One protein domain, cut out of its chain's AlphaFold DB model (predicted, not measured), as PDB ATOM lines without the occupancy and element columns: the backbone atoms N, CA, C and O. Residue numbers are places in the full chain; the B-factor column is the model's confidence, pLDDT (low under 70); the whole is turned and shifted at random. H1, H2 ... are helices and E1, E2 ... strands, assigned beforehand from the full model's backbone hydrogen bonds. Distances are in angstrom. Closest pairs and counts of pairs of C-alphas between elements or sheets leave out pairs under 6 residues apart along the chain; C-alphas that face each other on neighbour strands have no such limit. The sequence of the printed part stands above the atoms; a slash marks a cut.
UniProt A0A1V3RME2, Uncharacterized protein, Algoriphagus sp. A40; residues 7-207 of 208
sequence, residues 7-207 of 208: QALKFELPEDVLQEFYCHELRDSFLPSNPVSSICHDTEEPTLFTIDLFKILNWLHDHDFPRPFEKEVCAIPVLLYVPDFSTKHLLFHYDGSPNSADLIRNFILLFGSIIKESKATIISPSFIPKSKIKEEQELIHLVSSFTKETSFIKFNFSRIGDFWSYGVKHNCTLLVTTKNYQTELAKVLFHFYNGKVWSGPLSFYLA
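Overview. This is residues 7 to 207 of the 208 residues of an uncharacterized protein of Algoriphagus sp. A40 (UniProt A0A1V3RME2). A twisted sheet of eight strands is the middle of three layers, with H3 and H4 over one face and H5 and H6 over the other. H2 lies beside the strands on the face of H5 and packs on H6; tiny H1 only grazes the sheet. The printed part has 201 residues, with six named helices and eight named strands in the order H1 E1 E2 H2 E3 E4 H3 E5 H4 E6 H5 E7 H6 E8, a mixed class. The mixed sheet runs E1 E2 E3 E8 E7 E4 E5 E6. The whole is compact, with a radius of gyration of the C-alphas of 16.3 A and spans of 46 by 39 by 29 A.

Arrangement. H1, residues 7 to 10, grazes the sheet with residues 7 to 8. E1, residues 18 to 21, and E2, residues 48 to 52, form an antiparallel hairpin, with N 19 and O 50 2.9 A apart. H2, residues 53 to 61, is over none of the strands. E3, residues 78 to 81, is parallel to E2, with N 51 and O 79 2.8 A apart. E4, residues 89 to 93, is parallel to E5, residues 119 to 124, with N 90 and O 119 2.8 A apart. H3, residues 98 to 115, touches H4, residues 130 to 146, closest at C-alphas Gly 112 and Phe 146, 6.0 A, at a shallow tilt of 10 degrees, the same way. E6, residues 149 to 154, is parallel to E5, with N 120 and O 149 2.8 A apart. H5, residues 160 to 169, has a height over the sheet of 9.7 A, on the opposite face from H4. E7, residues 174 to 178, is parallel to E4, with N 91 and O 174 2.9 A apart. H6, residues 179 to 192, touches H2 with residues 186 to 190 alone, closest at C-alphas Leu 60 and Phe 190, 6.2 A. E8, residues 203 to 207, is parallel to E7, with N 175 and O 203 2.9 A apart, and antiparallel to E3, with N 78 and O 206 2.8 A apart. Right-handed strand-helix-strand units, parallel neighbour strands with a helix between, are E2 H2 E3, E4 H3 E5, E5 H4 E6 and E7 H6 E8; E6 H5 E7 is a split one, also right-handed, with E4 and E5 between its strands. Every O i to N i+4 pair is within hydrogen-bond range in H2 and H5, but 12 of 14 in H3, 11 of 13 in H4 and 8 of 10 in H6; H1 is too short for one.

Along the chain. H1 begins at C-alpha 7 (-36.428, -53.641, 5.523). H3 is 22.7 A long, with a kink of 50 degrees near residue 109; H4 is 25.8 A, H6 19.8 A and E6 17.2 A. E8 ends at C-alpha 207 (-44.150, -47.851, -5.122).

Size, cuts and confidence. The C-alphas farthest apart, of Asp 62 and Lys 130, are 47.3 A apart. The printed part has no cut. The links E1 to E2 and H2 to E3 are long. Residues 35 to 41 and 193 to 200 have pLDDT under 70.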
ATOM      1  N   GLN A   7     -36.118 -54.448   6.696       82.25
ATOM      2  CA  GLN A   7     -36.428 -53.641   5.523       82.25
ATOM      3  C   GLN A   7     -36.085 -52.156   5.730       82.25
ATOM      4  O   GLN A   7     -35.679 -51.501   4.772       82.25
ATOM      5  N   ALA A   8     -36.154 -51.633   6.959       81.56
ATOM      6  CA  ALA A   8     -35.747 -50.263   7.271       81.56
ATOM      7  C   ALA A   8     -34.248 -50.013   7.031       81.56
ATOM      8  O   ALA A   8     -33.855 -48.906   6.664       81.56
ATOM      9  N   LEU A   9     -33.408 -51.049   7.156       81.81
ATOM     10  CA  LEU A   9     -31.961 -50.962   6.909       81.81
ATOM     11  C   LEU A   9     -31.618 -50.685   5.435       81.81
ATOM     12  O   LEU A   9     -30.487 -50.300   5.128       81.81
ATOM     13  N   LYS A  10     -32.588 -50.857   4.525       85.50
ATOM     14  CA  LYS A  10     -32.440 -50.554   3.094       85.50
ATOM     15  C   LYS A  10     -32.486 -49.056   2.790       85.50
ATOM     16  O   LYS A  10     -32.167 -48.666   1.669       85.50
ATOM     17  N   PHE A  11     -32.845 -48.209   3.755       84.69
ATOM     18  CA  PHE A  11     -32.860 -46.755   3.590       84.69
ATOM     19  C   PHE A  11     -31.492 -46.120   3.914       84.69
ATOM     20  O   PHE A  11     -30.732 -46.606   4.753       84.69
ATOM     21  N   GLU A  12     -31.161 -45.013   3.238       84.12
ATOM     22  CA  GLU A  12     -30.040 -44.122   3.616       84.12
ATOM     23  C   GLU A  12     -30.420 -43.123   4.712       84.12
ATOM     24  O   GLU A  12     -29.566 -42.399   5.220       84.12
ATOM     25  N   LEU A  13     -31.701 -43.086   5.071       83.81
ATOM     26  CA  LEU A  13     -32.269 -42.066   5.933       83.81
ATOM     27  C   LEU A  13     -31.966 -42.316   7.418       83.81
ATOM     28  O   LEU A  13     -31.852 -43.470   7.839       83.81
ATOM     29  N   PRO A  14     -31.900 -41.246   8.231       82.75
ATOM     30  CA  PRO A  14     -31.816 -41.364   9.681       82.75
ATOM     31  C   PRO A  14     -32.998 -42.147  10.269       82.75
ATOM     32  O   PRO A  14     -34.130 -42.083   9.777       82.75
ATOM     33  N   GLU A  15     -32.758 -42.872  11.363       76.06
ATOM     34  CA  GLU A  15     -33.788 -43.713  11.982       76.06
ATOM     35  C   GLU A  15     -34.984 -42.907  12.517       76.06
ATOM     36  O   GLU A  15     -36.107 -43.398  12.505       76.06
ATOM     37  N   ASP A  16     -34.807 -41.658  12.933       80.19
ATOM     38  CA  ASP A  16     -35.879 -40.808  13.471       80.19
ATOM     39  C   ASP A  16     -36.796 -40.195  12.389       80.19
ATOM     40  O   ASP A  16     -37.774 -39.494  12.693       80.19
ATOM     41  N   VAL A  17     -36.474 -40.438  11.117       84.62
ATOM     42  CA  VAL A  17     -37.168 -39.885   9.947       84.62
ATOM     43  C   VAL A  17     -38.139 -40.899   9.334       84.62
ATOM     44  O   VAL A  17     -39.172 -40.510   8.793       84.62
ATOM     45  N   LEU A  18     -37.832 -42.191   9.457       88.31
ATOM     46  CA  LEU A  18     -38.589 -43.288   8.856       88.31
ATOM     47  C   LEU A  18     -39.571 -43.906   9.861       88.31
ATOM     48  O   LEU A  18     -39.146 -44.406  10.904       88.31
ATOM     49  N   GLN A  19     -40.858 -43.939   9.525       89.88
ATOM     50  CA  GLN A  19     -41.886 -44.642  10.298       89.88
ATOM     51  C   GLN A  19     -42.436 -45.841   9.517       89.88
ATOM     52  O   GLN A  19     -42.507 -45.813   8.289       89.88
ATOM     53  N   GLU A  20     -42.824 -46.887  10.243       89.25
ATOM     54  CA  GLU A  20     -43.266 -48.176   9.706       89.25
ATOM     55  C   GLU A  20     -44.728 -48.442  10.052       89.25
ATOM     56  O   GLU A  20     -45.153 -48.213  11.182       89.25
ATOM     57  N   PHE A  21     -45.482 -48.948   9.079       89.75
ATOM     58  CA  PHE A  21     -46.902 -49.260   9.213       89.75
ATOM     59  C   PHE A  21     -47.158 -50.685   8.729       89.75
ATOM     60  O   PHE A  21     -46.594 -51.109   7.722       89.75
ATOM     61  N   TYR A  22     -48.026 -51.403   9.443       90.12
ATOM     62  CA  TYR A  22     -48.272 -52.842   9.293       90.12
ATOM     63  C   TYR A  22     -49.771 -53.113   9.043       90.12
ATOM     64  O   TYR A  22     -50.414 -53.923   9.715       90.12
ATOM     65  N   CYS A  23     -50.352 -52.358   8.101       87.25
ATOM     66  CA  CYS A  23     -51.784 -52.384   7.766       87.25
ATOM     67  C   CYS A  23     -52.027 -53.050   6.413       87.25
ATOM     68  O   CYS A  23     -51.362 -52.703   5.437       87.25
ATOM     69  N   HIS A  24     -53.073 -53.866   6.290       87.50
ATOM     70  CA  HIS A  24     -53.606 -54.202   4.964       87.50
ATOM     71  C   HIS A  24     -54.403 -53.047   4.341       87.50
ATOM     72  O   HIS A  24     -54.333 -52.833   3.133       87.50
ATOM     73  N   GLU A  25     -55.116 -52.287   5.173       90.94
ATOM     74  CA  GLU A  25     -55.899 -51.111   4.793       90.94
ATOM     75  C   GLU A  25     -55.753 -50.047   5.890       90.94
ATOM     76  O   GLU A  25     -55.805 -50.349   7.086       90.94
ATOM     77  N   LEU A  26     -55.542 -48.791   5.502       90.88
ATOM     78  CA  LEU A  26     -55.487 -47.662   6.427       90.88
ATOM     79  C   LEU A  26     -56.892 -47.355   6.963       90.88
ATOM     80  O   LEU A  26     -57.897 -47.714   6.360       90.88
ATOM     81  N   ARG A  27     -57.000 -46.689   8.112       87.62
ATOM     82  CA  ARG A  27     -58.294 -46.253   8.673       87.62
ATOM     83  C   ARG A  27     -58.472 -44.752   8.489       87.62
ATOM     84  O   ARG A  27     -57.480 -44.042   8.387       87.62
ATOM     85  N   ASP A  28     -59.707 -44.258   8.562       83.62
ATOM     86  CA  ASP A  28     -60.042 -42.824   8.431       83.62
ATOM     87  C   ASP A  28     -59.265 -41.907   9.396       83.62
ATOM     88  O   ASP A  28     -59.079 -40.725   9.123       83.62
ATOM     89  N   SER A  29     -58.779 -42.450  10.516       83.94
ATOM     90  CA  SER A  29     -57.943 -41.749  11.497       83.94
ATOM     91  C   SER A  29     -56.447 -41.734  11.168       83.94
ATOM     92  O   SER A  29     -55.661 -41.282  12.000       83.94
ATOM     93  N   PHE A  30     -56.028 -42.274  10.022       89.25
ATOM     94  CA  PHE A  30     -54.622 -42.385   9.649       89.25
ATOM     95  C   PHE A  30     -53.958 -41.008   9.575       89.25
ATOM     96  O   PHE A  30     -54.380 -40.128   8.823       89.25
ATOM     97  N   LEU A  31     -52.868 -40.859  10.325       88.81
ATOM     98  CA  LEU A  31     -51.978 -39.712  10.262       88.81
ATOM     99  C   LEU A  31     -50.547 -40.228  10.090       88.81
ATOM    100  O   LEU A  31     -50.053 -40.940  10.966       88.81
ATOM    101  N   PRO A  32     -49.847 -39.859   9.004       89.94
ATOM    102  CA  PRO A  32     -48.531 -40.417   8.702       89.94
ATOM    103  C   PRO A  32     -47.433 -39.952   9.665       89.94
ATOM    104  O   PRO A  32     -46.349 -40.524   9.645       89.94
ATOM    105  N   SER A  33     -47.697 -38.924  10.478       86.94
ATOM    106  CA  SER A  33     -46.806 -38.430  11.533       86.94
ATOM    107  C   SER A  33     -47.006 -39.123  12.879       86.94
ATOM    108  O   SER A  33     -46.153 -38.991  13.760       86.94
ATOM    109  N   ASN A  34     -48.117 -39.847  13.051       81.44
ATOM    110  CA  ASN A  34     -48.486 -40.472  14.308       81.44
ATOM    111  C   ASN A  34     -48.583 -42.004  14.150       81.44
ATOM    112  O   ASN A  34     -49.585 -42.522  13.649       81.44
ATOM    113  N   PRO A  35     -47.587 -42.762  14.637       65.44
ATOM    114  CA  PRO A  35     -47.644 -44.220  14.590       65.44
ATOM    115  C   PRO A  35     -48.788 -44.786  15.454       65.44
ATOM    116  O   PRO A  35     -49.356 -45.825  15.130       65.44
ATOM    117  N   VAL A  36     -49.215 -44.073  16.506       64.62
ATOM    118  CA  VAL A  36     -50.262 -44.529  17.442       64.62
ATOM    119  C   VAL A  36     -51.662 -44.493  16.819       64.62
ATOM    120  O   VAL A  36     -52.487 -45.357  17.109       64.62
ATOM    121  N   SER A  37     -51.948 -43.539  15.922       52.50
ATOM    122  CA  SER A  37     -53.237 -43.486  15.197       52.50
ATOM    123  C   SER A  37     -53.404 -44.607  14.167       52.50
ATOM    124  O   SER A  37     -54.447 -44.718  13.522       52.50
ATOM    125  N   SER A  38     -52.361 -45.415  14.020       53.19
ATOM    126  CA  SER A  38     -52.129 -46.301  12.892       53.19
ATOM    127  C   SER A  38     -51.725 -47.697  13.366       53.19
ATOM    128  O   SER A  38     -51.155 -48.465  12.600       53.19
ATOM    129  N   ILE A  39     -52.032 -48.021  14.632       58.00
ATOM    130  CA  ILE A  39     -51.850 -49.349  15.220       58.00
ATOM    131  C   ILE A  39     -52.810 -50.316  14.521       58.00
ATOM    132  O   ILE A  39     -53.979 -50.475  14.877       58.00
ATOM    133  N   CYS A  40     -52.271 -50.942  13.494       65.38
ATOM    134  CA  CYS A  40     -52.740 -52.120  12.799       65.38
ATOM    135  C   CYS A  40     -51.527 -53.063  12.814       65.38
ATOM    136  O   CYS A  40     -50.410 -52.657  12.502       65.38
ATOM    137  N   HIS A  41     -51.721 -54.292  13.269       69.06
ATOM    138  CA  HIS A  41     -50.714 -55.349  13.159       69.06
ATOM    139  C   HIS A  41     -51.379 -56.500  12.427       69.06
ATOM    140  O   HIS A  41     -51.533 -57.599  12.955       69.06
ATOM    141  N   ASP A  42     -51.865 -56.187  11.229       75.81
ATOM    142  CA  ASP A  42     -52.534 -57.173  10.391       75.81
ATOM    143  C   ASP A  42     -51.494 -58.047   9.669       75.81
ATOM    144  O   ASP A  42     -51.818 -59.134   9.193       75.81
ATOM    145  N   THR A  43     -50.237 -57.586   9.621       76.31
ATOM    146  CA  THR A  43     -49.113 -58.232   8.940       76.31
ATOM    147  C   THR A  43     -47.863 -58.318   9.814       76.31
ATOM    148  O   THR A  43     -47.629 -57.490  10.694       76.31
ATOM    149  N   GLU A  44     -47.022 -59.317   9.529       79.44
ATOM    150  CA  GLU A  44     -45.693 -59.470  10.145       79.44
ATOM    151  C   GLU A  44     -44.643 -58.538   9.514       79.44
ATOM    152  O   GLU A  44     -43.668 -58.169  10.165       79.44
ATOM    153  N   GLU A  45     -44.848 -58.130   8.257       85.12
ATOM    154  CA  GLU A  45     -43.960 -57.224   7.521       85.12
ATOM    155  C   GLU A  45     -44.602 -55.844   7.312       85.12
ATOM    156  O   GLU A  45     -45.831 -55.760   7.180       85.12
ATOM    157  N   PRO A  46     -43.800 -54.762   7.246       88.94
ATOM    158  CA  PRO A  46     -44.333 -53.432   6.997       88.94
ATOM    159  C   PRO A  46     -44.927 -53.338   5.591       88.94
ATOM    160  O   PRO A  46     -44.343 -53.793   4.609       88.94
ATOM    161  N   THR A  47     -46.088 -52.703   5.490       91.62
ATOM    162  CA  THR A  47     -46.823 -52.495   4.237       91.62
ATOM    163  C   THR A  47     -46.694 -51.075   3.708       91.62
ATOM    164  O   THR A  47     -46.951 -50.842   2.530       91.62
ATOM    165  N   LEU A  48     -46.266 -50.129   4.548       93.12
ATOM    166  CA  LEU A  48     -45.998 -48.747   4.171       93.12
ATOM    167  C   LEU A  48     -44.898 -48.165   5.058       93.12
ATOM    168  O   LEU A  48     -44.935 -48.288   6.283       93.12
ATOM    169  N   PHE A  49     -43.962 -47.461   4.434       92.88
ATOM    170  CA  PHE A  49     -43.082 -46.533   5.130       92.88
ATOM    171  C   PHE A  49     -43.603 -45.108   4.965       92.88
ATOM    172  O   PHE A  49     -43.961 -44.712   3.856       92.88
ATOM    173  N   THR A  50     -43.611 -44.310   6.031       93.44
ATOM    174  CA  THR A  50     -43.871 -42.868   5.926       93.44
ATOM    175  C   THR A  50     -42.640 -42.081   6.326       93.44
ATOM    176  O   THR A  50     -41.854 -42.486   7.187       93.44
ATOM    177  N   ILE A  51     -42.455 -40.950   5.653       92.88
ATOM    178  CA  ILE A  51     -41.332 -40.065   5.889       92.88
ATOM    179  C   ILE A  51     -41.786 -38.612   5.790       92.88
ATOM    180  O   ILE A  51     -42.434 -38.219   4.820       92.88
ATOM    181  N   ASP A  52     -41.401 -37.809   6.780       91.75
ATOM    182  CA  ASP A  52     -41.614 -36.364   6.756       91.75
ATOM    183  C   ASP A  52     -40.750 -35.728   5.655       91.75
ATOM    184  O   ASP A  52     -39.513 -35.780   5.685       91.75
ATOM    185  N   LEU A  53     -41.410 -35.116   4.674       90.62
ATOM    186  CA  LEU A  53     -40.760 -34.496   3.529       90.62
ATOM    187  C   LEU A  53     -39.840 -33.342   3.945       90.62
ATOM    188  O   LEU A  53     -38.780 -33.173   3.347       90.62
ATOM    189  N   PHE A  54     -40.187 -32.567   4.976       87.56
ATOM    190  CA  PHE A  54     -39.329 -31.486   5.462       87.56
ATOM    191  C   PHE A  54     -38.071 -32.022   6.137       87.56
ATOM    192  O   PHE A  54     -36.993 -31.455   5.951       87.56
ATOM    193  N   LYS A  55     -38.168 -33.153   6.846       88.94
ATOM    194  CA  LYS A  55     -36.977 -33.830   7.371       88.94
ATOM    195  C   LYS A  55     -36.085 -34.370   6.252       88.94
ATOM    196  O   LYS A  55     -34.871 -34.206   6.336       88.94
ATOM    197  N   ILE A  56     -36.661 -34.946   5.191       88.25
ATOM    198  CA  ILE A  56     -35.890 -35.360   4.002       88.25
ATOM    199  C   ILE A  56     -35.204 -34.171   3.349       88.25
ATOM    200  O   ILE A  56     -34.053 -34.302   2.950       88.25
ATOM    201  N   LEU A  57     -35.890 -33.035   3.205       87.31
ATOM    202  CA  LEU A  57     -35.281 -31.842   2.624       87.31
ATOM    203  C   LEU A  57     -34.070 -31.417   3.453       87.31
ATOM    204  O   LEU A  57     -32.982 -31.319   2.902       87.31
ATOM    205  N   ASN A  58     -34.211 -31.276   4.771       86.38
ATOM    206  CA  ASN A  58     -33.074 -30.942   5.632       86.38
ATOM    207  C   ASN A  58     -31.913 -31.939   5.455       86.38
ATOM    208  O   ASN A  58     -30.793 -31.524   5.174       86.38
ATOM    209  N   TRP A  59     -32.197 -33.246   5.490       88.00
ATOM    210  CA  TRP A  59     -31.187 -34.292   5.296       88.00
ATOM    211  C   TRP A  59     -30.514 -34.246   3.915       88.00
ATOM    212  O   TRP A  59     -29.299 -34.393   3.811       88.00
ATOM    213  N   LEU A  60     -31.275 -34.030   2.838       87.88
ATOM    214  CA  LEU A  60     -30.730 -33.894   1.485       87.88
ATOM    215  C   LEU A  60     -29.761 -32.711   1.396       87.88
ATOM    216  O   LEU A  60     -28.770 -32.799   0.681       87.88
ATOM    217  N   HIS A  61     -30.047 -31.629   2.118       83.19
ATOM    218  CA  HIS A  61     -29.252 -30.403   2.118       83.19
ATOM    219  C   HIS A  61     -28.015 -30.446   3.013       83.19
ATOM    220  O   HIS A  61     -27.099 -29.655   2.799       83.19
ATOM    221  N   ASP A  62     -27.938 -31.403   3.935       86.62
ATOM    222  CA  ASP A  62     -26.705 -31.706   4.670       86.62
ATOM    223  C   ASP A  62     -25.643 -32.393   3.780       86.62
ATOM    224  O   ASP A  62     -24.522 -32.647   4.223       86.62
ATOM    225  N   HIS A  63     -25.976 -32.693   2.518       84.81
ATOM    226  CA  HIS A  63     -25.086 -33.313   1.541       84.81
ATOM    227  C   HIS A  63     -24.730 -32.359   0.392       84.81
ATOM    228  O   HIS A  63     -25.544 -31.558  -0.058       84.81
ATOM    229  N   ASP A  64     -23.527 -32.522  -0.168       84.00
ATOM    230  CA  ASP A  64     -23.056 -31.725  -1.314       84.00
ATOM    231  C   ASP A  64     -23.819 -32.015  -2.625       84.00
ATOM    232  O   ASP A  64     -23.751 -31.246  -3.585       84.00
ATOM    233  N   PHE A  65     -24.520 -33.150  -2.699       83.88
ATOM    234  CA  PHE A  65     -25.228 -33.627  -3.887       83.88
ATOM    235  C   PHE A  65     -26.505 -34.394  -3.506       83.88
ATOM    236  O   PHE A  65     -26.551 -35.009  -2.437       83.88
ATOM    237  N   PRO A  66     -27.532 -34.423  -4.384       84.69
ATOM    238  CA  PRO A  66     -28.773 -35.141  -4.117       84.69
ATOM    239  C   PRO A  66     -28.508 -36.638  -3.950       84.69
ATOM    240  O   PRO A  66     -27.992 -37.292  -4.862       84.69
ATOM    241  N   ARG A  67     -28.893 -37.179  -2.793       86.06
ATOM    242  CA  ARG A  67     -28.764 -38.602  -2.471       86.06
ATOM    243  C   ARG A  67     -30.077 -39.364  -2.657       86.06
ATOM    244  O   ARG A  67     -31.149 -38.791  -2.457       86.06
ATOM    245  N   PRO A  68     -30.021 -40.650  -3.042       84.88
ATOM    246  CA  PRO A  68     -31.204 -41.498  -3.055       84.88
ATOM    247  C   PRO A  68     -31.693 -41.773  -1.624       84.88
ATOM    248  O   PRO A  68     -30.899 -41.860  -0.693       84.88
ATOM    249  N   PHE A  69     -33.005 -41.945  -1.443       86.00
ATOM    250  CA  PHE A  69     -33.591 -42.291  -0.136       86.00
ATOM    251  C   PHE A  69     -33.329 -43.747   0.270       86.00
ATOM    252  O   PHE A  69     -33.247 -44.067   1.455       86.00
ATOM    253  N   GLU A  70     -33.195 -44.627  -0.721       85.69
ATOM    254  CA  GLU A  70     -32.998 -46.067  -0.571       85.69
ATOM    255  C   GLU A  70     -31.616 -46.453  -1.107       85.69
ATOM    256  O   GLU A  70     -31.256 -46.056  -2.217       85.69
ATOM    257  N   LYS A  71     -30.861 -47.240  -0.329       80.00
ATOM    258  CA  LYS A  71     -29.608 -47.894  -0.753       80.00
ATOM    259  C   LYS A  71     -29.895 -49.026  -1.726       80.00
ATOM    260  O   LYS A  71     -29.172 -49.237  -2.694       80.00
ATOM    261  N   GLU A  72     -30.957 -49.764  -1.427       79.56
ATOM    262  CA  GLU A  72     -31.404 -50.935  -2.163       79.56
ATOM    263  C   GLU A  72     -32.891 -50.808  -2.447       79.56
ATOM    264  O   GLU A  72     -33.654 -50.372  -1.588       79.56
ATOM    265  N   VAL A  73     -33.301 -51.242  -3.638       74.62
ATOM    266  CA  VAL A  73     -34.698 -51.188  -4.070       74.62
ATOM    267  C   VAL A  73     -35.583 -51.934  -3.069       74.62
ATOM    268  O   VAL A  73     -35.488 -53.155  -2.910       74.62
ATOM    269  N   CYS A  74     -36.459 -51.193  -2.394       83.38
ATOM    270  CA  CYS A  74     -37.438 -51.743  -1.473       83.38
ATOM    271  C   CYS A  74     -38.795 -51.891  -2.174       83.38
ATOM    272  O   CYS A  74     -39.300 -50.941  -2.773       83.38
ATOM    273  N   ALA A  75     -39.418 -53.069  -2.088       88.12
ATOM    274  CA  ALA A  75     -40.737 -53.301  -2.686       88.12
ATOM    275  C   ALA A  75     -41.870 -52.578  -1.936       88.12
ATOM    276  O   ALA A  75     -42.899 -52.260  -2.528       88.12
ATOM    277  N   ILE A  76     -41.671 -52.298  -0.645       92.00
ATOM    278  CA  ILE A  76     -42.675 -51.674   0.219       92.00
ATOM    279  C   ILE A  76     -42.834 -50.205  -0.182       92.00
ATOM    280  O   ILE A  76     -41.823 -49.509  -0.322       92.00
ATOM    281  N   PRO A  77     -44.063 -49.706  -0.376       94.62
ATOM    282  CA  PRO A  77     -44.288 -48.325  -0.762       94.62
ATOM    283  C   PRO A  77     -43.806 -47.328   0.293       94.62
ATOM    284  O   PRO A  77     -43.714 -47.621   1.486       94.62
ATOM    285  N   VAL A  78     -43.522 -46.116  -0.175       94.69
ATOM    286  CA  VAL A  78     -43.039 -44.998   0.632       94.69
ATOM    287  C   VAL A  78     -43.961 -43.801   0.437       94.69
ATOM    288  O   VAL A  78     -44.175 -43.357  -0.690       94.69
ATOM    289  N   LEU A  79     -44.473 -43.250   1.534       95.44
ATOM    290  CA  LEU A  79     -45.224 -42.001   1.571       95.44
ATOM    291  C   LEU A  79     -44.338 -40.873   2.112       95.44
ATOM    292  O   LEU A  79     -44.060 -40.806   3.307       95.44
ATOM    293  N   LEU A  80     -43.946 -39.957   1.233       94.44
ATOM    294  CA  LEU A  80     -43.321 -38.688   1.590       94.44
ATOM    295  C   LEU A  80     -44.425 -37.675   1.888       94.44
ATOM    296  O   LEU A  80     -45.100 -37.220   0.961       94.44
ATOM    297  N   TYR A  81     -44.640 -37.343   3.158       94.06
ATOM    298  CA  TYR A  81     -45.758 -36.501   3.576       94.06
ATOM    299  C   TYR A  81     -45.317 -35.100   3.999       94.06
ATOM    300  O   TYR A  81     -44.237 -34.906   4.550       94.06
ATOM    301  N   VAL A  82     -46.187 -34.120   3.764       92.06
ATOM    302  CA  VAL A  82     -46.097 -32.785   4.380       92.06
ATOM    303  C   VAL A  82     -46.886 -32.756   5.699       92.06
ATOM    304  O   VAL A  82     -47.796 -33.574   5.848       92.06
ATOM    305  N   PRO A  83     -46.610 -31.827   6.638       87.25
ATOM    306  CA  PRO A  83     -47.284 -31.791   7.944       87.25
ATOM    307  C   PRO A  83     -48.818 -31.795   7.872       87.25
ATOM    308  O   PRO A  83     -49.461 -32.533   8.614       87.25
ATOM    309  N   ASP A  84     -49.394 -31.056   6.920       87.69
ATOM    310  CA  ASP A  84     -50.839 -31.021   6.657       87.69
ATOM    311  C   ASP A  84     -51.244 -32.078   5.615       87.69
ATOM    312  O   ASP A  84     -51.836 -31.771   4.574       87.69
ATOM    313  N   PHE A  85     -50.865 -33.336   5.858       92.88
ATOM    314  CA  PHE A  85     -51.149 -34.442   4.948       92.88
ATOM    315  C   PHE A  85     -52.644 -34.525   4.607       92.88
ATOM    316  O   PHE A  85     -53.513 -34.466   5.477       92.88
ATOM    317  N   SER A  86     -52.952 -34.691   3.318       93.69
ATOM    318  CA  SER A  86     -54.326 -34.774   2.838       93.69
ATOM    319  C   SER A  86     -54.448 -35.655   1.603       93.69
ATOM    320  O   SER A  86     -53.656 -35.569   0.664       93.69
ATOM    321  N   THR A  87     -55.523 -36.437   1.551       96.00
ATOM    322  CA  THR A  87     -55.925 -37.230   0.384       96.00
ATOM    323  C   THR A  87     -56.951 -36.513  -0.498       96.00
ATOM    324  O   THR A  87     -57.461 -37.108  -1.440       96.00
ATOM    325  N   LYS A  88     -57.271 -35.236  -0.241       96.69
ATOM    326  CA  LYS A  88     -58.382 -34.514  -0.894       96.69
ATOM    327  C   LYS A  88     -58.321 -34.513  -2.424       96.69
ATOM    328  O   LYS A  88     -59.371 -34.572  -3.065       96.69
ATOM    329  N   HIS A  89     -57.128 -34.407  -3.009       97.50
ATOM    330  CA  HIS A  89     -56.966 -34.414  -4.458       97.50
ATOM    331  C   HIS A  89     -55.759 -35.258  -4.874       97.50
ATOM    332  O   HIS A  89     -54.606 -34.866  -4.698       97.50
ATOM    333  N   LEU A  90     -56.054 -36.427  -5.431       98.31
ATOM    334  CA  LEU A  90     -55.095 -37.438  -5.842       98.31
ATOM    335  C   LEU A  90     -54.722 -37.261  -7.309       98.31
ATOM    336  O   LEU A  90     -55.584 -37.006  -8.155       98.31
ATOM    337  N   LEU A  91     -53.447 -37.462  -7.614       97.75
ATOM    338  CA  LEU A  91     -52.938 -37.507  -8.975       97.75
ATOM    339  C   LEU A  91     -52.228 -38.838  -9.208       97.75
ATOM    340  O   LEU A  91     -51.163 -39.074  -8.646       97.75
ATOM    341  N   PHE A  92     -52.811 -39.692 -10.041       97.75
ATOM    342  CA  PHE A  92     -52.260 -40.992 -10.403       97.75
ATOM    343  C   PHE A  92     -51.497 -40.907 -11.718       97.75
ATOM    344  O   PHE A  92     -52.007 -40.375 -12.707       97.75
ATOM    345  N   HIS A  93     -50.295 -41.473 -11.744       95.81
ATOM    346  CA  HIS A  93     -49.512 -41.641 -12.958       95.81
ATOM    347  C   HIS A  93     -49.593 -43.088 -13.455       95.81
ATOM    348  O   HIS A  93     -49.069 -43.998 -12.814       95.81
ATOM    349  N   TYR A  94     -50.227 -43.288 -14.609       94.81
ATOM    350  CA  TYR A  94     -50.229 -44.550 -15.342       94.81
ATOM    351  C   TYR A  94     -49.403 -44.385 -16.618       94.81
ATOM    352  O   TYR A  94     -49.748 -43.582 -17.474       94.81
ATOM    353  N   ASP A  95     -48.320 -45.144 -16.768       91.31
ATOM    354  CA  ASP A  95     -47.407 -45.053 -17.922       91.31
ATOM    355  C   ASP A  95     -47.626 -46.164 -18.968       91.31
ATOM    356  O   ASP A  95     -46.880 -46.273 -19.941       91.31
ATOM    357  N   GLY A  96     -48.654 -47.000 -18.787       91.50
ATOM    358  CA  GLY A  96     -48.932 -48.156 -19.645       91.50
ATOM    359  C   GLY A  96     -48.182 -49.436 -19.257       91.50
ATOM    360  O   GLY A  96     -48.424 -50.489 -19.861       91.50
ATOM    361  N   SER A  97     -47.289 -49.375 -18.264       91.56
ATOM    362  CA  SER A  97     -46.602 -50.548 -17.721       91.56
ATOM    363  C   SER A  97     -47.472 -51.309 -16.705       91.56
ATOM    364  O   SER A  97     -48.358 -50.722 -16.081       91.56
ATOM    365  N   PRO A  98     -47.230 -52.621 -16.509       92.12
ATOM    366  CA  PRO A  98     -47.861 -53.381 -15.428       92.12
ATOM    367  C   PRO A  98     -47.580 -52.781 -14.046       92.12
ATOM    368  O   PRO A  98     -48.491 -52.682 -13.236       92.12
ATOM    369  N   ASN A  99     -46.358 -52.294 -13.815       91.75
ATOM    370  CA  ASN A  99     -45.950 -51.698 -12.544       91.75
ATOM    371  C   ASN A  99     -46.817 -50.497 -12.158       91.75
ATOM    372  O   ASN A  99     -47.328 -50.438 -11.046       91.75
ATOM    373  N   SER A 100     -47.048 -49.551 -13.075       93.50
ATOM    374  CA  SER A 100     -47.904 -48.400 -12.763       93.50
ATOM    375  C   SER A 100     -49.375 -48.791 -12.574       93.50
ATOM    376  O   SER A 100     -50.074 -48.163 -11.780       93.50
ATOM    377  N   ALA A 101     -49.846 -49.853 -13.236       95.88
ATOM    378  CA  ALA A 101     -51.179 -50.403 -12.997       95.88
ATOM    379  C   ALA A 101     -51.296 -51.045 -11.604       95.88
ATOM    380  O   ALA A 101     -52.234 -50.750 -10.862       95.88
ATOM    381  N   ASP A 102     -50.338 -51.894 -11.234       95.94
ATOM    382  CA  ASP A 102     -50.310 -52.586  -9.946       95.94
ATOM    383  C   ASP A 102     -50.109 -51.613  -8.789       95.94
ATOM    384  O   ASP A 102     -50.762 -51.740  -7.756       95.94
ATOM    385  N   LEU A 103     -49.307 -50.568  -8.991       96.44
ATOM    386  CA  LEU A 103     -49.165 -49.465  -8.056       96.44
ATOM    387  C   LEU A 103     -50.511 -48.812  -7.736       96.44
ATOM    388  O   LEU A 103     -50.827 -48.613  -6.563       96.44
ATOM    389  N   ILE A 104     -51.314 -48.498  -8.758       97.88
ATOM    390  CA  ILE A 104     -52.642 -47.904  -8.562       97.88
ATOM    391  C   ILE A 104     -53.549 -48.892  -7.824       97.88
ATOM    392  O   ILE A 104     -54.195 -48.506  -6.854       97.88
ATOM    393  N   ARG A 105     -53.572 -50.170  -8.225       97.94
ATOM    394  CA  ARG A 105     -54.386 -51.203  -7.558       97.94
ATOM    395  C   ARG A 105     -54.026 -51.338  -6.077       97.94
ATOM    396  O   ARG A 105     -54.910 -51.274  -5.229       97.94
ATOM    397  N   ASN A 106     -52.739 -51.449  -5.766       96.88
ATOM    398  CA  ASN A 106     -52.239 -51.590  -4.400       96.88
ATOM    399  C   ASN A 106     -52.473 -50.327  -3.568       96.88
ATOM    400  O   ASN A 106     -52.822 -50.424  -2.395       96.88
ATOM    401  N   PHE A 107     -52.352 -49.142  -4.177       97.81
ATOM    402  CA  PHE A 107     -52.727 -47.897  -3.516       97.81
ATOM    403  C   PHE A 107     -54.208 -47.903  -3.129       97.81
ATOM    404  O   PHE A 107     -54.532 -47.568  -1.997       97.81
ATOM    405  N   ILE A 108     -55.106 -48.305  -4.035       97.81
ATOM    406  CA  ILE A 108     -56.546 -48.375  -3.746       97.81
ATOM    407  C   ILE A 108     -56.848 -49.396  -2.643       97.81
ATOM    408  O   ILE A 108     -57.678 -49.112  -1.785       97.81
ATOM    409  N   LEU A 109     -56.155 -50.538  -2.613       96.06
ATOM    410  CA  LEU A 109     -56.296 -51.515  -1.526       96.06
ATOM    411  C   LEU A 109     -55.888 -50.928  -0.168       96.06
ATOM    412  O   LEU A 109     -56.593 -51.117   0.815       96.06
ATOM    413  N   LEU A 110     -54.782 -50.184  -0.123       95.50
ATOM    414  CA  LEU A 110     -54.247 -49.641   1.124       95.50
ATOM    415  C   LEU A 110     -54.981 -48.371   1.594       95.50
ATOM    416  O   LEU A 110     -55.219 -48.203   2.783       95.50
ATOM    417  N   PHE A 111     -55.334 -47.462   0.683       96.44
ATOM    418  CA  PHE A 111     -55.920 -46.148   0.989       96.44
ATOM    419  C   PHE A 111     -57.444 -46.094   0.783       96.44
ATOM    420  O   PHE A 111     -58.045 -45.041   0.991       96.44
ATOM    421  N   GLY A 112     -58.084 -47.186   0.355       95.56
ATOM    422  CA  GLY A 112     -59.470 -47.206  -0.126       95.56
ATOM    423  C   GLY A 112     -60.499 -46.611   0.838       95.56
ATOM    424  O   GLY A 112     -61.368 -45.841   0.421       95.56
ATOM    425  N   SER A 113     -60.382 -46.903   2.132       93.56
ATOM    426  CA  SER A 113     -61.210 -46.316   3.194       93.56
ATOM    427  C   SER A 113     -61.137 -44.782   3.247       93.56
ATOM    428  O   SER A 113     -62.179 -44.136   3.364       93.56
ATOM    429  N   ILE A 114     -59.940 -44.208   3.071       94.62
ATOM    430  CA  ILE A 114     -59.626 -42.796   3.345       94.62
ATOM    431  C   ILE A 114     -59.702 -41.874   2.125       94.62
ATOM    432  O   ILE A 114     -59.498 -40.662   2.244       94.62
ATOM    433  N   ILE A 115     -59.989 -42.423   0.943       97.31
ATOM    434  CA  ILE A 115     -60.060 -41.664  -0.320       97.31
ATOM    435  C   ILE A 115     -61.483 -41.499  -0.868       97.31
ATOM    436  O   ILE A 115     -61.673 -40.944  -1.949       97.31
ATOM    437  N   LYS A 116     -62.502 -41.924  -0.114       97.12
ATOM    438  CA  LYS A 116     -63.909 -41.888  -0.549       97.12
ATOM    439  C   LYS A 116     -64.389 -40.494  -0.944       97.12
ATOM    440  O   LYS A 116     -65.104 -40.345  -1.927       97.12
ATOM    441  N   GLU A 117     -63.952 -39.466  -0.222       97.44
ATOM    442  CA  GLU A 117     -64.301 -38.065  -0.505       97.44
ATOM    443  C   GLU A 117     -63.294 -37.354  -1.424       97.44
ATOM    444  O   GLU A 117     -63.430 -36.158  -1.701       97.44
ATOM    445  N   SER A 118     -62.279 -38.071  -1.906       97.88
ATOM    446  CA  SER A 118     -61.226 -37.510  -2.741       97.88
ATOM    447  C   SER A 118     -61.706 -37.224  -4.155       97.88
ATOM    448  O   SER A 118     -62.519 -37.946  -4.733       97.88
ATOM    449  N   LYS A 119     -61.113 -36.191  -4.749       98.38
ATOM    450  CA  LYS A 119     -61.025 -36.066  -6.204       98.38
ATOM    451  C   LYS A 119     -59.802 -36.840  -6.672       98.38
ATOM    452  O   LYS A 119     -58.745 -36.717  -6.059       98.38
ATOM    453  N   ALA A 120     -59.909 -37.582  -7.757       98.38
ATOM    454  CA  ALA A 120     -58.793 -38.284  -8.366       98.38
ATOM    455  C   ALA A 120     -58.644 -37.884  -9.828       98.38
ATOM    456  O   ALA A 120     -59.618 -37.831 -10.573       98.38
ATOM    457  N   THR A 121     -57.413 -37.637 -10.253       98.19
ATOM    458  CA  THR A 121     -57.071 -37.473 -11.663       98.19
ATOM    459  C   THR A 121     -56.094 -38.567 -12.052       98.19
ATOM    460  O   THR A 121     -55.044 -38.699 -11.432       98.19
ATOM    461  N   ILE A 122     -56.422 -39.346 -13.080       97.69
ATOM    462  CA  ILE A 122     -55.507 -40.328 -13.665       97.69
ATOM    463  C   ILE A 122     -54.902 -39.722 -14.922       97.69
ATOM    464  O   ILE A 122     -55.623 -39.289 -15.825       97.69
ATOM    465  N   ILE A 123     -53.575 -39.720 -14.984       95.00
ATOM    466  CA  ILE A 123     -52.831 -39.302 -16.163       95.00
ATOM    467  C   ILE A 123     -52.273 -40.532 -16.854       95.00
ATOM    468  O   ILE A 123     -51.586 -41.338 -16.232       95.00
ATOM    469  N   SER A 124     -52.579 -40.644 -18.141       93.81
ATOM    470  CA  SER A 124     -52.130 -41.723 -19.010       93.81
ATOM    471  C   SER A 124     -51.431 -41.169 -20.254       93.81
ATOM    472  O   SER A 124     -51.816 -40.091 -20.728       93.81
ATOM    473  N   PRO A 125     -50.445 -41.883 -20.832       91.25
ATOM    474  CA  PRO A 125     -49.808 -41.473 -22.071       91.25
ATOM    475  C   PRO A 125     -50.831 -41.296 -23.194       91.25
ATOM    476  O   PRO A 125     -51.770 -42.082 -23.367       91.25
ATOM    477  N   SER A 126     -50.610 -40.268 -24.016       89.56
ATOM    478  CA  SER A 126     -51.461 -39.948 -25.166       89.56
ATOM    479  C   SER A 126     -51.522 -41.089 -26.179       89.56
ATOM    480  O   SER A 126     -52.521 -41.240 -26.879       89.56
ATOM    481  N   PHE A 127     -50.470 -41.906 -26.240       88.19
ATOM    482  CA  PHE A 127     -50.424 -43.111 -27.050       88.19
ATOM    483  C   PHE A 127     -50.223 -44.330 -26.153       88.19
ATOM    484  O   PHE A 127     -49.206 -44.444 -25.476       88.19
ATOM    485  N   ILE A 128     -51.178 -45.257 -26.189       87.12
ATOM    486  CA  ILE A 128     -51.084 -46.541 -25.502       87.12
ATOM    487  C   ILE A 128     -51.436 -47.666 -26.490       87.12
ATOM    488  O   ILE A 128     -52.355 -47.494 -27.302       87.12
ATOM    489  N   PRO A 129     -50.725 -48.810 -26.484       88.88
ATOM    490  CA  PRO A 129     -51.071 -49.932 -27.349       88.88
ATOM    491  C   PRO A 129     -52.516 -50.391 -27.133       88.88
ATOM    492  O   PRO A 129     -53.002 -50.423 -26.004       88.88
ATOM    493  N   LYS A 130     -53.198 -50.830 -28.201       90.06
ATOM    494  CA  LYS A 130     -54.592 -51.310 -28.109       90.06
ATOM    495  C   LYS A 130     -54.781 -52.421 -27.072       90.06
ATOM    496  O   LYS A 130     -55.820 -52.475 -26.425       90.06
ATOM    497  N   SER A 131     -53.765 -53.264 -26.883       90.25
ATOM    498  CA  SER A 131     -53.746 -54.331 -25.875       90.25
ATOM    499  C   SER A 131     -53.863 -53.828 -24.431       90.25
ATOM    500  O   SER A 131     -54.265 -54.592 -23.562       90.25
ATOM    501  N   LYS A 132     -53.540 -52.556 -24.172       92.81
ATOM    502  CA  LYS A 132     -53.541 -51.926 -22.845       92.81
ATOM    503  C   LYS A 132     -54.747 -51.021 -22.584       92.81
ATOM    504  O   LYS A 132     -54.975 -50.632 -21.447       92.81
ATOM    505  N   ILE A 133     -55.572 -50.751 -23.600       91.94
ATOM    506  CA  ILE A 133     -56.793 -49.937 -23.449       91.94
ATOM    507  C   ILE A 133     -57.749 -50.563 -22.429       91.94
ATOM    508  O   ILE A 133     -58.372 -49.849 -21.650       91.94
ATOM    509  N   LYS A 134     -57.858 -51.898 -22.412       94.69
ATOM    510  CA  LYS A 134     -58.721 -52.591 -21.452       94.69
ATOM    511  C   LYS A 134     -58.249 -52.374 -20.010       94.69
ATOM    512  O   LYS A 134     -59.053 -51.997 -19.170       94.69
ATOM    513  N   GLU A 135     -56.953 -52.555 -19.759       95.50
ATOM    514  CA  GLU A 135     -56.343 -52.327 -18.444       95.50
ATOM    515  C   GLU A 135     -56.527 -50.875 -17.983       95.50
ATOM    516  O   GLU A 135     -56.917 -50.632 -16.848       95.50
ATOM    517  N   GLU A 136     -56.337 -49.904 -18.876       95.44
ATOM    518  CA  GLU A 136     -56.593 -48.494 -18.577       95.44
ATOM    519  C   GLU A 136     -58.040 -48.232 -18.134       95.44
ATOM    520  O   GLU A 136     -58.268 -47.546 -17.140       95.44
ATOM    521  N   GLN A 137     -59.024 -48.789 -18.845       96.19
ATOM    522  CA  GLN A 137     -60.438 -48.648 -18.483       96.19
ATOM    523  C   GLN A 137     -60.753 -49.315 -17.140       96.19
ATOM    524  O   GLN A 137     -61.504 -48.759 -16.339       96.19
ATOM    525  N   GLU A 138     -60.151 -50.475 -16.867       97.56
ATOM    526  CA  GLU A 138     -60.268 -51.160 -15.578       97.56
ATOM    527  C   GLU A 138     -59.709 -50.297 -14.435       97.56
ATOM    528  O   GLU A 138     -60.349 -50.190 -13.390       97.56
ATOM    529  N   LEU A 139     -58.576 -49.614 -14.640       98.00
ATOM    530  CA  LEU A 139     -58.007 -48.687 -13.653       98.00
ATOM    531  C   LEU A 139     -58.897 -47.458 -13.426       98.00
ATOM    532  O   LEU A 139     -59.120 -47.072 -12.279       98.00
ATOM    533  N   ILE A 140     -59.443 -46.862 -14.492       97.69
ATOM    534  CA  ILE A 140     -60.385 -45.735 -14.381       97.69
ATOM    535  C   ILE A 140     -61.618 -46.158 -13.579       97.69
ATOM    536  O   ILE A 140     -62.048 -45.445 -12.669       97.69
ATOM    537  N   HIS A 141     -62.171 -47.335 -13.877       98.31
ATOM    538  CA  HIS A 141     -63.326 -47.854 -13.156       98.31
ATOM    539  C   HIS A 141     -62.997 -48.124 -11.682       98.31
ATOM    540  O   HIS A 141     -63.742 -47.701 -10.803       98.31
ATOM    541  N   LEU A 142     -61.848 -48.743 -11.405       98.44
ATOM    542  CA  LEU A 142     -61.389 -48.999 -10.044       98.44
ATOM    543  C   LEU A 142     -61.294 -47.698  -9.237       98.44
ATOM    544  O   LEU A 142     -61.959 -47.569  -8.217       98.44
ATOM    545  N   VAL A 143     -60.545 -46.702  -9.711       98.31
ATOM    546  CA  VAL A 143     -60.383 -45.424  -8.994       98.31
ATOM    547  C   VAL A 143     -61.723 -44.707  -8.808       98.31
ATOM    548  O   VAL A 143     -61.993 -44.179  -7.728       98.31
ATOM    549  N   SER A 144     -62.594 -44.732  -9.818       98.12
ATOM    550  CA  SER A 144     -63.920 -44.103  -9.718       98.12
ATOM    551  C   SER A 144     -64.876 -44.811  -8.763       98.12
ATOM    552  O   SER A 144     -65.751 -44.158  -8.210       98.12
ATOM    553  N   SER A 145     -64.689 -46.105  -8.493       98.12
ATOM    554  CA  SER A 145     -65.465 -46.812  -7.465       98.12
ATOM    555  C   SER A 145     -65.043 -46.495  -6.022       98.12
ATOM    556  O   SER A 145     -65.819 -46.745  -5.102       98.12
ATOM    557  N   PHE A 146     -63.852 -45.918  -5.814       98.12
ATOM    558  CA  PHE A 146     -63.302 -45.606  -4.486       98.12
ATOM    559  C   PHE A 146     -63.202 -44.106  -4.192       98.12
ATOM    560  O   PHE A 146     -62.861 -43.736  -3.074       98.12
ATOM    561  N   THR A 147     -63.482 -43.240  -5.165       98.12
ATOM    562  CA  THR A 147     -63.327 -41.784  -5.031       98.12
ATOM    563  C   THR A 147     -64.596 -41.056  -5.455       98.12
ATOM    564  O   THR A 147     -65.388 -41.558  -6.250       98.12
ATOM    565  N   LYS A 148     -64.801 -39.849  -4.926       98.19
ATOM    566  CA  LYS A 148     -66.012 -39.053  -5.166       98.19
ATOM    567  C   LYS A 148     -66.111 -38.537  -6.595       98.19
ATOM    568  O   LYS A 148     -67.199 -38.430  -7.157       98.19
ATOM    569  N   GLU A 149     -64.976 -38.140  -7.149       97.38
ATOM    570  CA  GLU A 149     -64.872 -37.578  -8.489       97.38
ATOM    571  C   GLU A 149     -63.611 -38.129  -9.139       97.38
ATOM    572  O   GLU A 149     -62.528 -38.032  -8.564       97.38
ATOM    573  N   THR A 150     -63.733 -38.679 -10.345       97.88
ATOM    574  CA  THR A 150     -62.582 -39.141 -11.125       97.88
ATOM    575  C   THR A 150     -62.527 -38.418 -12.457       97.88
ATOM    576  O   THR A 150     -63.490 -38.407 -13.220       97.88
ATOM    577  N   SER A 151     -61.371 -37.836 -12.742       96.88
ATOM    578  CA  SER A 151     -60.999 -37.290 -14.038       96.88
ATOM    579  C   SER A 151     -59.921 -38.156 -14.672       96.88
ATOM    580  O   SER A 151     -59.077 -38.740 -13.993       96.88
ATOM    581  N   PHE A 152     -59.925 -38.216 -15.996       95.69
ATOM    582  CA  PHE A 152     -58.919 -38.928 -16.767       95.69
ATOM    583  C   PHE A 152     -58.385 -38.010 -17.857       95.69
ATOM    584  O   PHE A 152     -59.164 -37.404 -18.596       95.69
ATOM    585  N   ILE A 153     -57.061 -37.905 -17.961       94.44
ATOM    586  CA  ILE A 153     -56.412 -37.082 -18.979       94.44
ATOM    587  C   ILE A 153     -55.327 -37.859 -19.717       94.44
ATOM    588  O   ILE A 153     -54.583 -38.662 -19.152       94.44
ATOM    589  N   LYS A 154     -55.229 -37.570 -21.012       93.25
ATOM    590  CA  LYS A 154     -54.184 -38.075 -21.896       93.25
ATOM    591  C   LYS A 154     -53.083 -37.034 -22.008       93.25
ATOM    592  O   LYS A 154     -53.274 -36.000 -22.650       93.25
ATOM    593  N   PHE A 155     -51.950 -37.287 -21.368       88.88
ATOM    594  CA  PHE A 155     -50.818 -36.374 -21.360       88.88
ATOM    595  C   PHE A 155     -49.510 -37.145 -21.192       88.88
ATOM    596  O   PHE A 155     -49.393 -38.010 -20.330       88.88
ATOM    597  N   ASN A 156     -48.509 -36.818 -22.008       83.38
ATOM    598  CA  ASN A 156     -47.192 -37.438 -21.919       83.38
ATOM    599  C   ASN A 156     -46.322 -36.649 -20.939       83.38
ATOM    600  O   ASN A 156     -45.830 -35.574 -21.285       83.38
ATOM    601  N   PHE A 157     -46.088 -37.190 -19.746       79.56
ATOM    602  CA  PHE A 157     -45.012 -36.692 -18.896       79.56
ATOM    603  C   PHE A 157     -43.702 -37.363 -19.262       79.56
ATOM    604  O   PHE A 157     -43.610 -38.584 -19.342       79.56
ATOM    605  N   SER A 158     -42.674 -36.547 -19.468       72.38
ATOM    606  CA  SER A 158     -41.323 -37.046 -19.729       72.38
ATOM    607  C   SER A 158     -40.456 -37.047 -18.470       72.38
ATOM    608  O   SER A 158     -39.468 -37.775 -18.402       72.38
ATOM    609  N   ARG A 159     -40.815 -36.229 -17.469       85.00
ATOM    610  CA  ARG A 159     -40.035 -36.011 -16.246       85.00
ATOM    611  C   ARG A 159     -40.948 -35.869 -15.033       85.00
ATOM    612  O   ARG A 159     -42.028 -35.290 -15.124       85.00
ATOM    613  N   ILE A 160     -40.464 -36.302 -13.869       88.12
ATOM    614  CA  ILE A 160     -41.186 -36.158 -12.593       88.12
ATOM    615  C   ILE A 160     -41.490 -34.691 -12.242       88.12
ATOM    616  O   ILE A 160     -42.509 -34.400 -11.622       88.12
ATOM    617  N   GLY A 161     -40.651 -33.750 -12.693       86.25
ATOM    618  CA  GLY A 161     -40.885 -32.314 -12.519       86.25
ATOM    619  C   GLY A 161     -42.140 -31.804 -13.238       86.25
ATOM    620  O   GLY A 161     -42.818 -30.917 -12.720       86.25
ATOM    621  N   ASP A 162     -42.500 -32.391 -14.384       87.06
ATOM    622  CA  ASP A 162     -43.724 -32.035 -15.112       87.06
ATOM    623  C   ASP A 162     -44.961 -32.534 -14.348       87.06
ATOM    624  O   ASP A 162     -45.942 -31.804 -14.190       87.06
ATOM    625  N   PHE A 163     -44.880 -33.761 -13.817       89.81
ATOM    626  CA  PHE A 163     -45.920 -34.372 -12.987       89.81
ATOM    627  C   PHE A 163     -46.162 -33.560 -11.709       89.81
ATOM    628  O   PHE A 163     -47.300 -33.218 -11.383       89.81
ATOM    629  N   TRP A 164     -45.080 -33.156 -11.039       89.81
ATOM    630  CA  TRP A 164     -45.127 -32.242  -9.902       89.81
ATOM    631  C   TRP A 164     -45.762 -30.894 -10.259       89.81
ATOM    632  O   TRP A 164     -46.676 -30.439  -9.572       89.81
ATOM    633  N   SER A 165     -45.320 -30.272 -11.356       88.06
ATOM    634  CA  SER A 165     -45.822 -28.963 -11.794       88.06
ATOM    635  C   SER A 165     -47.323 -29.003 -12.077       88.06
ATOM    636  O   SER A 165     -48.047 -28.068 -11.728       88.06
ATOM    637  N   TYR A 166     -47.805 -30.097 -12.676       91.31
ATOM    638  CA  TYR A 166     -49.234 -30.336 -12.853       91.31
ATOM    639  C   TYR A 166     -49.947 -30.417 -11.501       91.31
ATOM    640  O   TYR A 166     -50.926 -29.703 -11.284       91.31
ATOM    641  N   GLY A 167     -49.426 -31.230 -10.578       91.94
ATOM    642  CA  GLY A 167     -49.972 -31.375  -9.232       91.94
ATOM    643  C   GLY A 167     -50.131 -30.038  -8.509       91.94
ATOM    644  O   GLY A 167     -51.212 -29.727  -8.018       91.94
ATOM    645  N   VAL A 168     -49.095 -29.197  -8.527       90.12
ATOM    646  CA  VAL A 168     -49.145 -27.853  -7.933       90.12
ATOM    647  C   VAL A 168     -50.186 -26.973  -8.628       90.12
ATOM    648  O   VAL A 168     -51.030 -26.378  -7.963       90.12
ATOM    649  N   LYS A 169     -50.177 -26.913  -9.965       91.19
ATOM    650  CA  LYS A 169     -51.105 -26.078 -10.747       91.19
ATOM    651  C   LYS A 169     -52.576 -26.437 -10.507       91.19
ATOM    652  O   LYS A 169     -53.435 -25.560 -10.560       91.19
ATOM    653  N   HIS A 170     -52.861 -27.713 -10.264       92.94
ATOM    654  CA  HIS A 170     -54.211 -28.236 -10.065       92.94
ATOM    655  C   HIS A 170     -54.562 -28.474  -8.586       92.94
ATOM    656  O   HIS A 170     -55.607 -29.057  -8.294       92.94
ATOM    657  N   ASN A 171     -53.739 -27.979  -7.650       92.94
ATOM    658  CA  ASN A 171     -53.927 -28.134  -6.204       92.94
ATOM    659  C   ASN A 171     -54.141 -29.601  -5.788       92.94
ATOM    660  O   ASN A 171     -55.039 -29.914  -5.002       92.94
ATOM    661  N   CYS A 172     -53.365 -30.515  -6.368       94.88
ATOM    662  CA  CYS A 172     -53.285 -31.892  -5.904       94.88
ATOM    663  C   CYS A 172     -52.565 -31.932  -4.551       94.88
ATOM    664  O   CYS A 172     -51.627 -31.173  -4.310       94.88
ATOM    665  N   THR A 173     -53.006 -32.822  -3.669       95.88
ATOM    666  CA  THR A 173     -52.444 -32.999  -2.325       95.88
ATOM    667  C   THR A 173     -51.562 -34.242  -2.232       95.88
ATOM    668  O   THR A 173     -50.640 -34.277  -1.420       95.88
ATOM    669  N   LEU A 174     -51.794 -35.244  -3.089       97.38
ATOM    670  CA  LEU A 174     -51.012 -36.479  -3.120       97.38
ATOM    671  C   LEU A 174     -50.750 -36.949  -4.552       97.38
ATOM    672  O   LEU A 174     -51.678 -37.157  -5.335       97.38
ATOM    673  N   LEU A 175     -49.471 -37.129  -4.875       96.69
ATOM    674  CA  LEU A 175     -48.984 -37.640  -6.153       96.69
ATOM    675  C   LEU A 175     -48.602 -39.108  -6.016       96.69
ATOM    676  O   LEU A 175     -47.785 -39.457  -5.173       96.69
ATOM    677  N   VAL A 176     -49.172 -39.955  -6.862       97.50
ATOM    678  CA  VAL A 176     -49.054 -41.412  -6.803       97.50
ATOM    679  C   VAL A 176     -48.318 -41.884  -8.057       97.50
ATOM    680  O   VAL A 176     -48.849 -41.782  -9.167       97.50
ATOM    681  N   THR A 177     -47.068 -42.329  -7.906       95.06
ATOM    682  CA  THR A 177     -46.192 -42.694  -9.037       95.06
ATOM    683  C   THR A 177     -45.121 -43.707  -8.640       95.06
ATOM    684  O   THR A 177     -44.955 -44.027  -7.470       95.06
ATOM    685  N   THR A 178     -44.381 -44.228  -9.614       92.75
ATOM    686  CA  THR A 178     -43.405 -45.298  -9.394       92.75
ATOM    687  C   THR A 178     -42.112 -44.801  -8.737       92.75
ATOM    688  O   THR A 178     -41.673 -43.663  -8.941       92.75
ATOM    689  N   LYS A 179     -41.431 -45.687  -8.002       91.38
ATOM    690  CA  LYS A 179     -40.093 -45.453  -7.430       91.38
ATOM    691  C   LYS A 179     -39.007 -45.256  -8.484       91.38
ATOM    692  O   LYS A 179     -37.957 -44.703  -8.172       91.38
ATOM    693  N   ASN A 180     -39.268 -45.588  -9.747       89.12
ATOM    694  CA  ASN A 180     -38.355 -45.287 -10.855       89.12
ATOM    695  C   ASN A 180     -38.048 -43.784 -10.965       89.12
ATOM    696  O   ASN A 180     -36.996 -43.399 -11.473       89.12
ATOM    697  N   TYR A 181     -38.936 -42.926 -10.451       88.56
ATOM    698  CA  TYR A 181     -38.727 -41.482 -10.400       88.56
ATOM    699  C   TYR A 181     -38.007 -40.987  -9.142       88.56
ATOM    700  O   TYR A 181     -37.746 -39.792  -9.052       88.56
ATOM    701  N   GLN A 182     -37.656 -41.851  -8.186       88.50
ATOM    702  CA  GLN A 182     -37.094 -41.455  -6.891       88.50
ATOM    703  C   GLN A 182     -35.817 -40.620  -7.027       88.50
ATOM    704  O   GLN A 182     -35.699 -39.576  -6.392       88.50
ATOM    705  N   THR A 183     -34.875 -41.034  -7.877       88.12
ATOM    706  CA  THR A 183     -33.618 -40.297  -8.085       88.12
ATOM    707  C   THR A 183     -33.866 -38.910  -8.674       88.12
ATOM    708  O   THR A 183     -33.282 -37.924  -8.228       88.12
ATOM    709  N   GLU A 184     -34.752 -38.811  -9.665       88.94
ATOM    710  CA  GLU A 184     -35.124 -37.523 -10.255       88.94
ATOM    711  C   GLU A 184     -35.912 -36.661  -9.260       88.94
ATOM    712  O   GLU A 184     -35.702 -35.453  -9.197       88.94
ATOM    713  N   LEU A 185     -36.759 -37.268  -8.426       89.69
ATOM    714  CA  LEU A 185     -37.477 -36.576  -7.364       89.69
ATOM    715  C   LEU A 185     -36.508 -36.014  -6.319       89.69
ATOM    716  O   LEU A 185     -36.630 -34.849  -5.964       89.69
ATOM    717  N   ALA A 186     -35.514 -36.789  -5.878       89.56
ATOM    718  CA  ALA A 186     -34.489 -36.325  -4.945       89.56
ATOM    719  C   ALA A 186     -33.707 -35.131  -5.512       89.56
ATOM    720  O   ALA A 186     -33.497 -34.146  -4.807       89.56
ATOM    721  N   LYS A 187     -33.355 -35.161  -6.808       89.06
ATOM    722  CA  LYS A 187     -32.760 -34.002  -7.496       89.06
ATOM    723  C   LYS A 187     -33.697 -32.802  -7.459       89.06
ATOM    724  O   LYS A 187     -33.266 -31.717  -7.089       89.06
ATOM    725  N   VAL A 188     -34.961 -32.979  -7.834       86.62
ATOM    726  CA  VAL A 188     -35.955 -31.898  -7.845       86.62
ATOM    727  C   VAL A 188     -36.100 -31.279  -6.450       86.62
ATOM    728  O   VAL A 188     -35.987 -30.064  -6.312       86.62
ATOM    729  N   LEU A 189     -36.256 -32.105  -5.414       86.75
ATOM    730  CA  LEU A 189     -36.363 -31.681  -4.018       86.75
ATOM    731  C   LEU A 189     -35.115 -30.920  -3.542       86.75
ATOM    732  O   LEU A 189     -35.251 -29.833  -2.986       86.75
ATOM    733  N   PHE A 190     -33.918 -31.428  -3.856       85.06
ATOM    734  CA  PHE A 190     -32.639 -30.779  -3.543       85.06
ATOM    735  C   PHE A 190     -32.483 -29.399  -4.208       85.06
ATOM    736  O   PHE A 190     -31.846 -28.503  -3.668       85.06
ATOM    737  N   HIS A 191     -33.061 -29.169  -5.389       80.44
ATOM    738  CA  HIS A 191     -32.950 -27.857  -6.038       80.44
ATOM    739  C   HIS A 191     -33.924 -26.820  -5.462       80.44
ATOM    740  O   HIS A 191     -33.644 -25.624  -5.542       80.44
ATOM    741  N   PHE A 192     -35.055 -27.238  -4.881       71.06
ATOM    742  CA  PHE A 192     -36.090 -26.300  -4.439       71.06
ATOM    743  C   PHE A 192     -35.699 -25.503  -3.189       71.06
ATOM    744  O   PHE A 192     -35.917 -24.292  -3.155       71.06
ATOM    745  N   TYR A 193     -35.053 -26.118  -2.201       63.78
ATOM    746  CA  TYR A 193     -34.726 -25.438  -0.942       63.78
ATOM    747  C   TYR A 193     -33.552 -24.441  -1.062       63.78
ATOM    748  O   TYR A 193     -33.458 -23.519  -0.255       63.78
ATOM    749  N   ASN A 194     -32.758 -24.480  -2.143       53.72
ATOM    750  CA  ASN A 194     -31.708 -23.483  -2.438       53.72
ATOM    751  C   ASN A 194     -32.233 -22.094  -2.883       53.72
ATOM    752  O   ASN A 194     -31.497 -21.297  -3.464       53.72
ATOM    753  N   GLY A 195     -33.498 -21.760  -2.604       49.69
ATOM    754  CA  GLY A 195     -34.011 -20.413  -2.863       49.69
ATOM    755  C   GLY A 195     -35.492 -20.174  -2.569       49.69
ATOM    756  O   GLY A 195     -35.890 -19.012  -2.482       49.69
ATOM    757  N   LYS A 196     -36.318 -21.219  -2.402       52.66
ATOM    758  CA  LYS A 196     -37.718 -21.104  -1.949       52.66
ATOM    759  C   LYS A 196     -38.088 -22.331  -1.116       52.66
ATOM    760  O   LYS A 196     -38.027 -23.445  -1.613       52.66
ATOM    761  N   VAL A 197     -38.495 -22.131   0.139       52.19
ATOM    762  CA  VAL A 197     -39.060 -23.200   0.985       52.19
ATOM    763  C   VAL A 197     -40.081 -23.989   0.163       52.19
ATOM    764  O   VAL A 197     -40.909 -23.374  -0.514       52.19
ATOM    765  N   TRP A 198     -40.018 -25.325   0.199       65.62
ATOM    766  CA  TRP A 198     -41.079 -26.169  -0.349       65.62
ATOM    767  C   TRP A 198     -42.393 -25.774   0.325       65.62
ATOM    768  O   TRP A 198     -42.672 -26.153   1.457       65.62
ATOM    769  N   SER A 199     -43.174 -24.934  -0.346       53.62
ATOM    770  CA  SER A 199     -44.390 -24.334   0.203       53.62
ATOM    771  C   SER A 199     -45.650 -25.029  -0.311       53.62
ATOM    772  O   SER A 199     -46.746 -24.488  -0.190       53.62
ATOM    773  N   GLY A 200     -45.497 -26.181  -0.972       64.81
ATOM    774  CA  GLY A 200     -46.603 -26.925  -1.561       64.81
ATOM    775  C   GLY A 200     -47.206 -27.913  -0.557       64.81
ATOM    776  O   GLY A 200     -46.443 -28.627   0.091       64.81
ATOM    777  N   PRO A 201     -48.543 -28.047  -0.475       75.31
ATOM    778  CA  PRO A 201     -49.226 -29.043   0.362       75.31
ATOM    779  C   PRO A 201     -49.119 -30.471  -0.215       75.31
ATOM    780  O   PRO A 201     -50.026 -31.288  -0.071       75.31
ATOM    781  N   LEU A 202     -48.053 -30.750  -0.962       90.12
ATOM    782  CA  LEU A 202     -48.000 -31.848  -1.907       90.12
ATOM    783  C   LEU A 202     -47.119 -32.971  -1.367       90.12
ATOM    784  O   LEU A 202     -45.918 -32.795  -1.165       90.12
ATOM    785  N   SER A 203     -47.755 -34.116  -1.152       95.06
ATOM    786  CA  SER A 203     -47.138 -35.365  -0.712       95.06
ATOM    787  C   SER A 203     -46.911 -36.305  -1.900       95.06
ATOM    788  O   SER A 203     -47.550 -36.161  -2.946       95.06
ATOM    789  N   PHE A 204     -46.038 -37.298  -1.735       95.56
ATOM    790  CA  PHE A 204     -45.756 -38.317  -2.747       95.56
ATOM    791  C   PHE A 204     -45.928 -39.716  -2.179       95.56
ATOM    792  O   PHE A 204     -45.358 -40.033  -1.144       95.56
ATOM    793  N   TYR A 205     -46.640 -40.569  -2.897       97.00
ATOM    794  CA  TYR A 205     -46.648 -42.006  -2.690       97.00
ATOM    795  C   TYR A 205     -45.852 -42.668  -3.815       97.00
ATOM    796  O   TYR A 205     -46.172 -42.489  -4.995       97.00
ATOM    797  N   LEU A 206     -44.819 -43.421  -3.437       94.81
ATOM    798  CA  LEU A 206     -43.892 -44.090  -4.340       94.81
ATOM    799  C   LEU A 206     -43.933 -45.604  -4.121       94.81
ATOM    800  O   LEU A 206     -43.671 -46.067  -3.012       94.81
ATOM    801  N   ALA A 207     -44.199 -46.382  -5.170       93.94
ATOM    802  CA  ALA A 207     -44.150 -47.851  -5.122       93.94
ATOM    803  C   ALA A 207     -43.472 -48.450  -6.367       93.94
ATOM    804  O   ALA A 207     -43.182 -47.724  -7.319       93.94
TER     805      ALA A 207